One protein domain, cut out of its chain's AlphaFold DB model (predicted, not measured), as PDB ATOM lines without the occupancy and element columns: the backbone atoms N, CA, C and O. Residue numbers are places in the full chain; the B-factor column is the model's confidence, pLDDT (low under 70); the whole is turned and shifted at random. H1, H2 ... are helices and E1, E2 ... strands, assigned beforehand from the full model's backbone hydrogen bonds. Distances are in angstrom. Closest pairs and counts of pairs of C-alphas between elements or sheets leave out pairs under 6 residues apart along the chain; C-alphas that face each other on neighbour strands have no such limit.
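This is residues 27 to 132 of the 145 residues of the protein "Gamma-glutamylcyclotransferase" of Ovis aries (UniProt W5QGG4). The long link, residues 68 to 80, joins two lobes: H1 near one end of the antiparallel hairpin E1 E2, and the crossed helices H2, H3 and H4. The printed part has 106 residues with four named helices and two named strands, class mixed. It is loose, radius of gyration of the C-alphas 16.4 A, spanning 44 by 34 by 24 A.

Start at H1, residues 27 to 41; its closest C-alpha to E1, residues 45 to 51, is 39, 6.1 A from C-alpha 45. In E2, residues 61 to 67, O 65 is 2.8 A from N 47, within hydrogen-bond range. H2, residues 81 to 90, touches H4, residues 119 to 131, closest at C-alphas 85 and 128, 5.1 A. H3, residues 98 to 112, touches H2 with 98 to 102 alone, H4 with 102 to 106 alone. Every O i to N i+4 pair is within range except in H1, 10 of 11.

Find C-alpha 27 at (14.382, 10.227, -26.452); H1 runs 20.1 A. H4 ends at C-alpha 131, (56.544, 13.142, -39.441).

No printed residue is under pLDDT 70.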
ATOM      1  N   VAL A  27      14.160   9.698 -25.094       92.44
ATOM      2  CA  VAL A  27      14.382  10.227 -26.452       92.44
ATOM      3  C   VAL A  27      14.337  11.754 -26.477       92.44
ATOM      4  O   VAL A  27      15.228  12.391 -27.037       92.44
ATOM      5  N   SER A  28      13.329  12.357 -25.841       92.12
ATOM      6  CA  SER A  28      13.171  13.816 -25.839       92.12
ATOM      7  C   SER A  28      14.319  14.519 -25.109       92.12
ATOM      8  O   SER A  28      14.846  15.517 -25.601       92.12
ATOM      9  N   GLU A  29      14.743  13.982 -23.964       93.94
ATOM     10  CA  GLU A  29      15.835  14.549 -23.172       93.94
ATOM     11  C   GLU A  29      17.186  14.402 -23.880       93.94
ATOM     12  O   GLU A  29      17.934  15.376 -23.973       93.94
ATOM     13  N   ALA A  30      17.463  13.231 -24.457       93.00
ATOM     14  CA  ALA A  30      18.681  12.973 -25.215       93.00
ATOM     15  C   ALA A  30      18.798  13.900 -26.434       93.00
ATOM     16  O   ALA A  30      19.837  14.532 -26.630       93.00
ATOM     17  N   LEU A  31      17.724  14.050 -27.217       91.06
ATOM     18  CA  LEU A  31      17.709  14.959 -28.367       91.06
ATOM     19  C   LEU A  31      17.877  16.421 -27.941       91.06
ATOM     20  O   LEU A  31      18.610  17.168 -28.586       91.06
ATOM     21  N   LYS A  32      17.250  16.836 -26.833       92.81
ATOM     22  CA  LYS A  32      17.419  18.189 -26.291       92.81
ATOM     23  C   LYS A  32      18.860  18.440 -25.847       92.81
ATOM     24  O   LYS A  32      19.412  19.496 -26.155       92.81
ATOM     25  N   TYR A  33      19.467  17.481 -25.151       94.00
ATOM     26  CA  TYR A  33      20.862  17.551 -24.721       94.00
ATOM     27  C   TYR A  33      21.812  17.673 -25.920       94.00
ATOM     28  O   TYR A  33      22.626  18.597 -25.965       94.00
ATOM     29  N   LEU A  34      21.666  16.794 -26.919       93.44
ATOM     30  CA  LEU A  34      22.486  16.817 -28.132       93.44
ATOM     31  C   LEU A  34      22.301  18.117 -28.917       93.44
ATOM     32  O   LEU A  34      23.283  18.708 -29.348       93.44
ATOM     33  N   ASN A  35      21.073  18.630 -29.030       91.56
ATOM     34  CA  ASN A  35      20.822  19.901 -29.703       91.56
ATOM     35  C   ASN A  35      21.536  21.080 -29.020       91.56
ATOM     36  O   ASN A  35      22.116  21.926 -29.696       91.56
ATOM     37  N   VAL A  36      21.523  21.147 -27.685       92.31
ATOM     38  CA  VAL A  36      22.258  22.197 -26.960       92.31
ATOM     39  C   VAL A  36      23.757  22.070 -27.215       92.31
ATOM     40  O   VAL A  36      24.418  23.056 -27.532       92.31
ATOM     41  N   ARG A  37      24.295  20.860 -27.089       92.31
ATOM     42  CA  ARG A  37      25.729  20.620 -27.213       92.31
ATOM     43  C   ARG A  37      26.243  20.853 -28.635       92.31
ATOM     44  O   ARG A  37      27.213  21.581 -28.811       92.31
ATOM     45  N   GLU A  38      25.599  20.259 -29.629       91.62
ATOM     46  CA  GLU A  38      26.103  20.234 -31.003       91.62
ATOM     47  C   GLU A  38      25.613  21.449 -31.802       91.62
ATOM     48  O   GLU A  38      26.419  22.176 -32.375       91.62
ATOM     49  N   ALA A  39      24.317  21.768 -31.784       87.25
ATOM     50  CA  ALA A  39      23.809  22.886 -32.580       87.25
ATOM     51  C   ALA A  39      24.053  24.245 -31.907       87.25
ATOM     52  O   ALA A  39      24.644  25.140 -32.505       87.25
ATOM     53  N   VAL A  40      23.637  24.413 -30.646       86.94
ATOM     54  CA  VAL A  40      23.695  25.730 -29.981       86.94
ATOM     55  C   VAL A  40      25.121  26.117 -29.587       86.94
ATOM     56  O   VAL A  40      25.527  27.254 -29.820       86.94
ATOM     57  N   LEU A  41      25.879  25.199 -28.976       87.38
ATOM     58  CA  LEU A  41      27.247  25.476 -28.519       87.38
ATOM     59  C   LEU A  41      28.296  25.201 -29.603       87.38
ATOM     60  O   LEU A  41      29.261  25.954 -29.717       87.38
ATOM     61  N   GLY A  42      28.123  24.128 -30.379       85.50
ATOM     62  CA  GLY A  42      29.065  23.725 -31.425       85.50
ATOM     63  C   GLY A  42      28.827  24.379 -32.789       85.50
ATOM     64  O   GLY A  42      29.728  24.361 -33.626       85.50
ATOM     65  N   GLY A  43      27.646  24.965 -33.021       89.56
ATOM     66  CA  GLY A  43      27.280  25.582 -34.299       89.56
ATOM     67  C   GLY A  43      27.098  24.581 -35.444       89.56
ATOM     68  O   GLY A  43      27.264  24.957 -36.604       89.56
ATOM     69  N   TYR A  44      26.861  23.301 -35.146       93.00
ATOM     70  CA  TYR A  44      26.645  22.268 -36.161       93.00
ATOM     71  C   TYR A  44      25.202  22.297 -36.677       93.00
ATOM     72  O   TYR A  44      24.251  22.439 -35.905       93.00
ATOM     73  N   ASP A  45      25.030  22.067 -37.975       92.25
ATOM     74  CA  ASP A  45      23.718  21.849 -38.575       92.25
ATOM     75  C   ASP A  45      23.270  20.404 -38.348       92.25
ATOM     76  O   ASP A  45      24.073  19.473 -38.399       92.25
ATOM     77  N   THR A  46      21.968  20.200 -38.153       92.50
ATOM     78  CA  THR A  46      21.382  18.853 -38.110       92.50
ATOM     79  C   THR A  46      20.919  18.447 -39.506       92.50
ATOM     80  O   THR A  46      20.158  19.172 -40.149       92.50
ATOM     81  N   LYS A  47      21.348  17.273 -39.972       92.81
ATOM     82  CA  LYS A  47      20.960  16.687 -41.259       92.81
ATOM     83  C   LYS A  47      20.308  15.329 -41.032       92.81
ATOM     84  O   LYS A  47      20.843  14.499 -40.302       92.81
ATOM     85  N   GLU A  48      19.161  15.100 -41.665       95.00
ATOM     86  CA  GLU A  48      18.605  13.751 -41.773       95.00
ATOM     87  C   GLU A  48      19.374  12.993 -42.859       95.00
ATOM     88  O   GLU A  48      19.486  13.460 -43.993       95.00
ATOM     89  N   VAL A  49      19.897  11.824 -42.508       95.88
ATOM     90  CA  VAL A  49      20.662  10.954 -43.400       95.88
ATOM     91  C   VAL A  49      20.020   9.574 -43.479       95.88
ATOM     92  O   VAL A  49      19.251   9.166 -42.605       95.88
ATOM     93  N   THR A  50      20.342   8.851 -44.549       96.81
ATOM     94  CA  THR A  50      19.971   7.441 -44.691       96.81
ATOM     95  C   THR A  50      21.163   6.594 -44.262       96.81
ATOM     96  O   THR A  50      22.227   6.682 -44.866       96.81
ATOM     97  N   PHE A  51      20.990   5.806 -43.206       97.25
ATOM     98  CA  PHE A  51      21.987   4.878 -42.691       97.25
ATOM     99  C   PHE A  51      21.692   3.470 -43.206       97.25
ATOM    100  O   PHE A  51      20.553   3.014 -43.125       97.25
ATOM    101  N   TYR A  52      22.716   2.781 -43.703       96.19
ATOM    102  CA  TYR A  52      22.618   1.411 -44.204       96.19
ATOM    103  C   TYR A  52      23.321   0.481 -43.208       96.19
ATOM    104  O   TYR A  52      24.553   0.473 -43.167       96.19
ATOM    105  N   PRO A  53      22.581  -0.268 -42.367       95.56
ATOM    106  CA  PRO A  53      23.196  -1.184 -41.413       95.56
ATOM    107  C   PRO A  53      23.999  -2.268 -42.133       95.56
ATOM    108  O   PRO A  53      23.515  -2.854 -43.099       95.56
ATOM    109  N   GLN A  54      25.195  -2.580 -41.628       92.31
ATOM    110  CA  GLN A  54      26.077  -3.577 -42.242       92.31
ATOM    111  C   GLN A  54      25.434  -4.970 -42.322       92.31
ATOM    112  O   GLN A  54      25.569  -5.647 -43.337       92.31
ATOM    113  N   ASP A  55      24.715  -5.383 -41.277       92.38
ATOM    114  CA  ASP A  55      24.098  -6.714 -41.212       92.38
ATOM    115  C   ASP A  55      22.813  -6.818 -42.050       92.38
ATOM    116  O   ASP A  55      22.389  -7.913 -42.421       92.38
ATOM    117  N   THR A  56      22.175  -5.682 -42.349       94.81
ATOM    118  CA  THR A  56      20.899  -5.606 -43.078       94.81
ATOM    119  C   THR A  56      20.880  -4.410 -44.043       94.81
ATOM    120  O   THR A  56      20.084  -3.483 -43.852       94.81
ATOM    121  N   PRO A  57      21.728  -4.400 -45.088       91.31
ATOM    122  CA  PRO A  57      21.879  -3.245 -45.979       91.31
ATOM    123  C   PRO A  57      20.600  -2.918 -46.763       91.31
ATOM    124  O   PRO A  57      20.344  -1.757 -47.069       91.31
ATOM    125  N   ASP A  58      19.747  -3.916 -47.013       96.25
ATOM    126  CA  ASP A  58      18.453  -3.745 -47.688       96.25
ATOM    127  C   ASP A  58      17.372  -3.100 -46.797       96.25
ATOM    128  O   ASP A  58      16.255  -2.846 -47.251       96.25
ATOM    129  N   GLN A  59      17.676  -2.836 -45.521       96.81
ATOM    130  CA  GLN A  59      16.770  -2.213 -44.552       96.81
ATOM    131  C   GLN A  59      17.361  -0.892 -44.036       96.81
ATOM    132  O   GLN A  59      17.808  -0.813 -42.888       96.81
ATOM    133  N   PRO A  60      17.391   0.159 -44.877       97.06
ATOM    134  CA  PRO A  60      17.942   1.445 -44.485       97.06
ATOM    135  C   PRO A  60      17.102   2.124 -43.400       97.06
ATOM    136  O   PRO A  60      15.873   2.039 -43.373       97.06
ATOM    137  N   LEU A  61      17.783   2.868 -42.532       96.88
ATOM    138  CA  LEU A  61      17.202   3.616 -41.425       96.88
ATOM    139  C   LEU A  61      17.392   5.118 -41.633       96.88
ATOM    140  O   LEU A  61      18.372   5.565 -42.229       96.88
ATOM    141  N   LYS A  62      16.473   5.919 -41.094       96.62
ATOM    142  CA  LYS A  62      16.675   7.365 -40.968       96.62
ATOM    143  C   LYS A  62      17.460   7.663 -39.699       96.62
ATOM    144  O   LYS A  62      17.129   7.150 -38.633       96.62
ATOM    145  N   ALA A  63      18.482   8.498 -39.822       96.06
ATOM    146  CA  ALA A  63      19.315   8.932 -38.711       96.06
ATOM    147  C   ALA A  63      19.560  10.442 -38.773       96.06
ATOM    148  O   ALA A  63      19.370  11.077 -39.810       96.06
ATOM    149  N   LEU A  64      19.987  11.013 -37.649       94.94
ATOM    150  CA  LEU A  64      20.417  12.405 -37.564       94.94
ATOM    151  C   LEU A  64      21.944  12.456 -37.510       94.94
ATOM    152  O   LEU A  64      22.560  11.723 -36.739       94.94
ATOM    153  N   ALA A  65      22.531  13.350 -38.297       95.06
ATOM    154  CA  ALA A  65      23.948  13.680 -38.261       95.06
ATOM    155  C   ALA A  65      24.129  15.173 -37.961       95.06
ATOM    156  O   ALA A  65      23.373  16.007 -38.461       95.06
ATOM    157  N   TYR A  66      25.142  15.504 -37.162       94.38
ATOM    158  CA  TYR A  66      25.557  16.881 -36.896       94.38
ATOM    159  C   TYR A  66      26.761  17.218 -37.775       94.38
ATOM    160  O   TYR A  66      27.762  16.505 -37.748       94.38
ATOM    161  N   VAL A  67      26.659  18.277 -38.577       94.31
ATOM    162  CA  VAL A  67      27.634  18.605 -39.625       94.31
ATOM    163  C   VAL A  67      28.060  20.064 -39.520       94.31
ATOM    164  O   VAL A  67      27.219  20.958 -39.437       94.31
ATOM    165  N   ALA A  68      29.369  20.324 -39.523       92.19
ATOM    166  CA  ALA A  68      29.886  21.685 -39.578       92.19
ATOM    167  C   ALA A  68      29.855  22.154 -41.034       92.19
ATOM    168  O   ALA A  68      30.625  21.675 -41.868       92.19
ATOM    169  N   THR A  69      28.954  23.086 -41.336       85.94
ATOM    170  CA  THR A  69      28.900  23.758 -42.638       85.94
ATOM    171  C   THR A  69      30.006  24.811 -42.752       85.94
ATOM    172  O   THR A  69      30.582  25.208 -41.735       85.94
ATOM    173  N   PRO A  70      30.294  25.339 -43.957       87.44
ATOM    174  CA  PRO A  70      31.262  26.426 -44.121       87.44
ATOM    175  C   PRO A  70      30.949  27.703 -43.325       87.44
ATOM    176  O   PRO A  70      31.817  28.558 -43.175       87.44
ATOM    177  N   GLN A  71      29.717  27.857 -42.831       86.06
ATOM    178  CA  GLN A  71      29.305  28.965 -41.969       86.06
ATOM    179  C   GLN A  71      29.696  28.752 -40.496       86.06
ATOM    180  O   GLN A  71      29.666  29.708 -39.719       86.06
ATOM    181  N   ASN A  72      30.067  27.530 -40.099       88.88
ATOM    182  CA  ASN A  72      30.525  27.232 -38.748       88.88
ATOM    183  C   ASN A  72      31.895  27.904 -38.498       88.88
ATOM    184  O   ASN A  72      32.835  27.657 -39.256       88.88
ATOM    185  N   PRO A  73      32.070  28.702 -37.426       88.44
ATOM    186  CA  PRO A  73      33.344  29.367 -37.127       88.44
ATOM    187  C   PRO A  73      34.540  28.422 -36.917       88.44
ATOM    188  O   PRO A  73      35.689  28.840 -37.039       88.44
ATOM    189  N   GLY A  74      34.283  27.160 -36.567       89.56
ATOM    190  CA  GLY A  74      35.278  26.098 -36.433       89.56
ATOM    191  C   GLY A  74      35.630  25.393 -37.746       89.56
ATOM    192  O   GLY A  74      36.538  24.562 -37.751       89.56
ATOM    193  N   TYR A  75      34.954  25.706 -38.857       92.88
ATOM    194  CA  TYR A  75      35.244  25.117 -40.161       92.88
ATOM    195  C   TYR A  75      36.534  25.701 -40.749       92.88
ATOM    196  O   TYR A  75      36.592  26.852 -41.175       92.88
ATOM    197  N   LEU A  76      37.588  24.883 -40.789       94.56
ATOM    198  CA  LEU A  76      38.905  25.289 -41.297       94.56
ATOM    199  C   LEU A  76      39.080  25.073 -42.805       94.56
ATOM    200  O   LEU A  76      40.097  25.487 -43.361       94.56
ATOM    201  N   GLY A  77      38.121  24.414 -43.456       93.94
ATOM    202  CA  GLY A  77      38.185  24.094 -44.878       93.94
ATOM    203  C   GLY A  77      39.194  23.000 -45.253       93.94
ATOM    204  O   GLY A  77      39.894  22.453 -44.385       93.94
ATOM    205  N   PRO A  78      39.248  22.675 -46.559       95.06
ATOM    206  CA  PRO A  78      40.190  21.707 -47.103       95.06
ATOM    207  C   PRO A  78      41.628  22.207 -46.946       95.06
ATOM    208  O   PRO A  78      41.905  23.406 -47.014       95.06
ATOM    209  N   ALA A  79      42.552  21.278 -46.739       97.25
ATOM    210  CA  ALA A  79      43.982  21.536 -46.674       97.25
ATOM    211  C   ALA A  79      44.736  20.262 -47.091       97.25
ATOM    212  O   ALA A  79      44.167  19.181 -46.947       97.25
ATOM    213  N   PRO A  80      45.992  20.375 -47.562       98.06
ATOM    214  CA  PRO A  80      46.834  19.207 -47.806       98.06
ATOM    215  C   PRO A  80      46.971  18.343 -46.550       98.06
ATOM    216  O   PRO A  80      47.035  18.871 -45.432       98.06
ATOM    217  N   GLU A  81      47.056  17.032 -46.730       98.31
ATOM    218  CA  GLU A  81      47.132  16.043 -45.659       98.31
ATOM    219  C   GLU A  81      48.322  16.312 -44.731       98.31
ATOM    220  O   GLU A  81      48.178  16.238 -43.512       98.31
ATOM    221  N   GLU A  82      49.468  16.741 -45.264       97.62
ATOM    222  CA  GLU A  82      50.645  17.095 -44.465       97.62
ATOM    223  C   GLU A  82      50.400  18.331 -43.592       97.62
ATOM    224  O   GLU A  82      50.863  18.410 -42.449       97.62
ATOM    225  N   ALA A  83      49.644  19.308 -44.095       98.12
ATOM    226  CA  ALA A  83      49.276  20.484 -43.315       98.12
ATOM    227  C   ALA A  83      48.300  20.107 -42.188       98.12
ATOM    228  O   ALA A  83      48.439  20.592 -41.060       98.12
ATOM    229  N   ILE A  84      47.351  19.206 -42.466       98.44
ATOM    230  CA  ILE A  84      46.440  18.643 -41.459       98.44
ATOM    231  C   ILE A  84      47.236  17.864 -40.403       98.44
ATOM    232  O   ILE A  84      47.074  18.128 -39.212       98.44
ATOM    233  N   ALA A  85      48.135  16.968 -40.818       98.25
ATOM    234  CA  ALA A  85      48.987  16.162 -39.946       98.25
ATOM    235  C   ALA A  85      49.865  17.029 -39.032       98.25
ATOM    236  O   ALA A  85      49.885  16.830 -37.817       98.25
ATOM    237  N   THR A  86      50.513  18.058 -39.591       97.81
ATOM    238  CA  THR A  86      51.310  19.032 -38.826       97.81
ATOM    239  C   THR A  86      50.468  19.694 -37.734       97.81
ATOM    240  O   THR A  86      50.892  19.809 -36.583       97.81
ATOM    241  N   GLN A  87      49.244  20.109 -38.071       98.19
ATOM    242  CA  GLN A  87      48.330  20.729 -37.118       98.19
ATOM    243  C   GLN A  87      47.868  19.739 -36.036       98.19
ATOM    244  O   GLN A  87      47.833  20.106 -34.861       98.19
ATOM    245  N   ILE A  88      47.557  18.491 -36.402       98.44
ATOM    246  CA  ILE A  88      47.193  17.416 -35.465       98.44
ATOM    247  C   ILE A  88      48.334  17.144 -34.475       98.44
ATOM    248  O   ILE A  88      48.094  17.027 -33.272       98.44
ATOM    249  N   LEU A  89      49.578  17.084 -34.948       97.88
ATOM    250  CA  LEU A  89      50.748  16.827 -34.108       97.88
ATOM    251  C   LEU A  89      51.038  17.958 -33.114       97.88
ATOM    252  O   LEU A  89      51.545  17.698 -32.028       97.88
ATOM    253  N   ALA A  90      50.699  19.203 -33.454       97.44
ATOM    254  CA  ALA A  90      50.963  20.365 -32.608       97.44
ATOM    255  C   ALA A  90      49.837  20.697 -31.607       97.44
ATOM    256  O   ALA A  90      50.028  21.542 -30.729       97.44
ATOM    257  N   CYS A  91      48.645  20.103 -31.742       97.81
ATOM    258  CA  CYS A  91      47.452  20.557 -31.024       97.81
ATOM    259  C   CYS A  91      47.031  19.646 -29.864       97.81
ATOM    260  O   CYS A  91      46.895  18.428 -29.993       97.81
ATOM    261  N   ARG A  92      46.690  20.278 -28.736       97.69
ATOM    262  CA  ARG A  92      46.097  19.648 -27.551       97.69
ATOM    263  C   ARG A  92      44.952  20.509 -27.020       97.69
ATOM    264  O   ARG A  92      45.077  21.730 -26.960       97.69
ATOM    265  N   GLY A  93      43.857  19.870 -26.623       95.44
ATOM    266  CA  GLY A  93      42.704  20.514 -25.995       95.44
ATOM    267  C   GLY A  93      42.373  19.914 -24.629       95.44
ATOM    268  O   GLY A  93      43.103  19.069 -24.111       95.44
ATOM    269  N   PHE A  94      41.239  20.334 -24.059       94.19
ATOM    270  CA  PHE A  94      40.732  19.825 -22.776       94.19
ATOM    271  C   PHE A  94      40.586  18.295 -22.767       94.19
ATOM    272  O   PHE A  94      40.908  17.643 -21.779       94.19
ATOM    273  N   SER A  95      40.167  17.730 -23.900       95.44
ATOM    274  CA  SER A  95      39.909  16.298 -24.075       95.44
ATOM    275  C   SER A  95      41.155  15.466 -24.405       95.44
ATOM    276  O   SER A  95      41.017  14.273 -24.643       95.44
ATOM    277  N   GLY A  96      42.350  16.067 -24.453       97.44
ATOM    278  CA  GLY A  96      43.599  15.365 -24.775       97.44
ATOM    279  C   GLY A  96      44.292  15.857 -26.045       97.44
ATOM    280  O   GLY A  96      44.035  16.960 -26.541       97.44
ATOM    281  N   HIS A  97      45.254  15.064 -26.519       98.25
ATOM    282  CA  HIS A  97      46.063  15.386 -27.694       98.25
ATOM    283  C   HIS A  97      45.291  15.081 -28.982       98.25
ATOM    284  O   HIS A  97      44.583  14.082 -29.059       98.25
ATOM    285  N   ASN A  98      45.434  15.897 -30.028       98.38
ATOM    286  CA  ASN A  98      44.687  15.676 -31.268       98.38
ATOM    287  C   ASN A  98      45.132  14.399 -32.004       98.38
ATOM    288  O   ASN A  98      44.311  13.744 -32.641       98.38
ATOM    289  N   LEU A  99      46.411  14.028 -31.885       98.19
ATOM    290  CA  LEU A  99      46.917  12.731 -32.356       98.19
ATOM    291  C   LEU A  99      46.110  11.552 -31.794       98.19
ATOM    292  O   LEU A  99      45.774  10.635 -32.529       98.19
ATOM    293  N   GLU A 100      45.758  11.589 -30.508       98.31
ATOM    294  CA  GLU A 100      44.977  10.519 -29.880       98.31
ATOM    295  C   GLU A 100      43.578  10.406 -30.498       98.31
ATOM    296  O   GLU A 100      43.088   9.302 -30.712       98.31
ATOM    297  N   TYR A 101      42.955  11.538 -30.836       98.38
ATOM    298  CA  TYR A 101      41.683  11.554 -31.559       98.38
ATOM    299  C   TYR A 101      41.796  10.871 -32.932       98.38
ATOM    300  O   TYR A 101      40.965  10.025 -33.254       98.38
ATOM    301  N   LEU A 102      42.835  11.203 -33.708       98.44
ATOM    302  CA  LEU A 102      43.074  10.605 -35.026       98.44
ATOM    303  C   LEU A 102      43.275   9.087 -34.922       98.44
ATOM    304  O   LEU A 102      42.621   8.334 -35.637       98.44
ATOM    305  N   LEU A 103      44.151   8.641 -34.016       98.00
ATOM    306  CA  LEU A 103      44.478   7.221 -33.869       98.00
ATOM    307  C   LEU A 103      43.276   6.407 -33.383       98.00
ATOM    308  O   LEU A 103      42.994   5.360 -33.945       98.00
ATOM    309  N   ARG A 104      42.498   6.919 -32.421       98.12
ATOM    310  CA  ARG A 104      41.270   6.242 -31.967       98.12
ATOM    311  C   ARG A 104      40.225   6.114 -33.075       98.12
ATOM    312  O   ARG A 104      39.485   5.133 -33.090       98.12
ATOM    313  N   LEU A 105      40.139   7.095 -33.974       97.50
ATOM    314  CA  LEU A 105      39.265   7.006 -35.141       97.50
ATOM    315  C   LEU A 105      39.766   5.938 -36.122       97.50
ATOM    316  O   LEU A 105      38.975   5.107 -36.555       97.50
ATOM    317  N   ALA A 106      41.067   5.916 -36.421       96.94
ATOM    318  CA  ALA A 106      41.669   4.891 -37.273       96.94
ATOM    319  C   ALA A 106      41.478   3.474 -36.698       96.94
ATOM    320  O   ALA A 106      41.040   2.578 -37.420       96.94
ATOM    321  N   ASP A 107      41.706   3.292 -35.394       96.50
ATOM    322  CA  ASP A 107      41.477   2.026 -34.690       96.50
ATOM    323  C   ASP A 107      40.007   1.596 -34.779       96.50
ATOM    324  O   ASP A 107      39.707   0.440 -35.074       96.50
ATOM    325  N   PHE A 108      39.070   2.527 -34.568       95.19
ATOM    326  CA  PHE A 108      37.639   2.255 -34.713       95.19
ATOM    327  C   PHE A 108      37.295   1.773 -36.128       95.19
ATOM    328  O   PHE A 108      36.574   0.787 -36.273       95.19
ATOM    329  N   MET A 109      37.827   2.424 -37.164       95.06
ATOM    330  CA  MET A 109      37.568   2.031 -38.551       95.06
ATOM    331  C   MET A 109      38.109   0.629 -38.840       95.06
ATOM    332  O   MET A 109      37.395  -0.189 -39.411       95.06
ATOM    333  N   GLN A 110      39.312   0.299 -38.363       93.12
ATOM    334  CA  GLN A 110      39.882  -1.044 -38.520       93.12
ATOM    335  C   GLN A 110      39.071  -2.126 -37.791       93.12
ATOM    336  O   GLN A 110      38.923  -3.234 -38.302       93.12
ATOM    337  N   LEU A 111      38.547  -1.822 -36.600       92.44
ATOM    338  CA  LEU A 111      37.824  -2.791 -35.772       92.44
ATOM    339  C   LEU A 111      36.365  -2.981 -36.201       92.44
ATOM    340  O   LEU A 111      35.861  -4.102 -36.182       92.44
ATOM    341  N   CYS A 112      35.672  -1.895 -36.541       89.69
ATOM    342  CA  CYS A 112      34.224  -1.891 -36.751       89.69
ATOM    343  C   CYS A 112      33.818  -1.792 -38.225       89.69
ATOM    344  O   CYS A 112      32.691  -2.145 -38.559       89.69
ATOM    345  N   GLY A 113      34.710  -1.342 -39.107       87.06
ATOM    346  CA  GLY A 113      34.472  -1.282 -40.545       87.06
ATOM    347  C   GLY A 113      35.721  -1.646 -41.343       87.06
ATOM    348  O   GLY A 113      36.155  -0.827 -42.139       87.06
ATOM    349  N   PRO A 114      36.318  -2.841 -41.181       87.38
ATOM    350  CA  PRO A 114      37.558  -3.209 -41.879       87.38
ATOM    351  C   PRO A 114      37.436  -3.201 -43.413       87.38
ATOM    352  O   PRO A 114      38.431  -3.073 -44.121       87.38
ATOM    353  N   GLN A 115      36.219  -3.343 -43.939       88.56
ATOM    354  CA  GLN A 115      35.898  -3.199 -45.361       88.56
ATOM    355  C   GLN A 115      35.728  -1.740 -45.815       88.56
ATOM    356  O   GLN A 115      35.616  -1.483 -47.013       88.56
ATOM    357  N   ALA A 116      35.653  -0.794 -44.879       87.25
ATOM    358  CA  ALA A 116      35.576   0.624 -45.173       87.25
ATOM    359  C   ALA A 116      36.918   1.096 -45.726       87.25
ATOM    360  O   ALA A 116      37.958   0.962 -45.081       87.25
ATOM    361  N   GLN A 117      36.885   1.682 -46.915       87.81
ATOM    362  CA  GLN A 117      38.029   2.381 -47.477       87.81
ATOM    363  C   GLN A 117      37.829   3.872 -47.230       87.81
ATOM    364  O   GLN A 117      36.977   4.497 -47.855       87.81
ATOM    365  N   ASP A 118      38.587   4.417 -46.283       94.94
ATOM    366  CA  ASP A 118      38.680   5.858 -46.051       94.94
ATOM    367  C   ASP A 118      40.095   6.311 -46.422       94.94
ATOM    368  O   ASP A 118      41.021   6.302 -45.605       94.94
ATOM    369  N   GLU A 119      40.269   6.631 -47.707       95.25
ATOM    370  CA  GLU A 119      41.561   7.028 -48.274       95.25
ATOM    371  C   GLU A 119      42.098   8.306 -47.620       95.25
ATOM    372  O   GLU A 119      43.300   8.424 -47.389       95.25
ATOM    373  N   HIS A 120      41.214   9.242 -47.268       96.81
ATOM    374  CA  HIS A 120      41.614  10.507 -46.660       96.81
ATOM    375  C   HIS A 120      42.095  10.310 -45.217       96.81
ATOM    376  O   HIS A 120      43.145  10.836 -44.838       96.81
ATOM    377  N   LEU A 121      41.378   9.512 -44.416       97.44
ATOM    378  CA  LEU A 121      41.823   9.146 -43.072       97.44
ATOM    379  C   LEU A 121      43.175   8.425 -43.118       97.44
ATOM    380  O   LEU A 121      44.076   8.785 -42.359       97.44
ATOM    381  N   ALA A 122      43.330   7.448 -44.018       96.94
ATOM    382  CA  ALA A 122      44.579   6.710 -44.186       96.94
ATOM    383  C   ALA A 122      45.744   7.639 -44.559       96.94
ATOM    384  O   ALA A 122      46.788   7.602 -43.910       96.94
ATOM    385  N   ALA A 123      45.543   8.545 -45.520       98.19
ATOM    386  CA  ALA A 123      46.569   9.493 -45.943       98.19
ATOM    387  C   ALA A 123      47.014  10.438 -44.811       98.19
ATOM    388  O   ALA A 123      48.204  10.717 -44.665       98.19
ATOM    389  N   ILE A 124      46.090  10.897 -43.956       98.44
ATOM    390  CA  ILE A 124      46.439  11.724 -42.789       98.44
ATOM    391  C   ILE A 124      47.221  10.913 -41.745       98.44
ATOM    392  O   ILE A 124      48.185  11.428 -41.172       98.44
ATOM    393  N   VAL A 125      46.826   9.661 -41.484       98.12
ATOM    394  CA  VAL A 125      47.548   8.762 -40.564       98.12
ATOM    395  C   VAL A 125      48.974   8.513 -41.061       98.12
ATOM    396  O   VAL A 125      49.919   8.649 -40.280       98.12
ATOM    397  N   ASP A 126      49.148   8.249 -42.353       97.75
ATOM    398  CA  ASP A 126      50.461   8.039 -42.973       97.75
ATOM    399  C   ASP A 126      51.328   9.306 -42.931       97.75
ATOM    400  O   ASP A 126      52.520   9.246 -42.597       97.75
ATOM    401  N   ALA A 127      50.739  10.476 -43.200       97.94
ATOM    402  CA  ALA A 127      51.432  11.759 -43.108       97.94
ATOM    403  C   ALA A 127      51.927  12.031 -41.677       97.94
ATOM    404  O   ALA A 127      53.078  12.426 -41.478       97.94
ATOM    405  N   VAL A 128      51.098  11.757 -40.665       97.69
ATOM    406  CA  VAL A 128      51.493  11.821 -39.251       97.69
ATOM    407  C   VAL A 128      52.629  10.839 -38.949       97.69
ATOM    408  O   VAL A 128      53.613  11.228 -38.319       97.69
ATOM    409  N   GLY A 129      52.519   9.587 -39.405       96.31
ATOM    410  CA  GLY A 129      53.531   8.550 -39.192       96.31
ATOM    411  C   GLY A 129      54.890   8.906 -39.794       96.31
ATOM    412  O   GLY A 129      55.917   8.681 -39.164       96.31
ATOM    413  N   THR A 130      54.897   9.544 -40.966       95.75
ATOM    414  CA  THR A 130      56.119  10.008 -41.648       95.75
ATOM    415  C   THR A 130      56.803  11.163 -40.907       95.75
ATOM    416  O   THR A 130      58.025  11.304 -40.959       95.75
ATOM    417  N   MET A 131      56.030  12.001 -40.211       94.75
ATOM    418  CA  MET A 131      56.544  13.142 -39.441       94.75
ATOM    419  C   MET A 131      57.019  12.761 -38.038       94.75
ATOM    420  O   MET A 131      57.838  13.475 -37.451       94.75
ATOM    421  N   LEU A 132      56.512  11.661 -37.481       88.56
ATOM    422  CA  LEU A 132      57.023  11.118 -36.233       88.56
ATOM    423  C   LEU A 132      58.365  10.432 -36.518       88.56
ATOM    424  O   LEU A 132      58.446   9.589 -37.410       88.56
TER     425      LEU A 132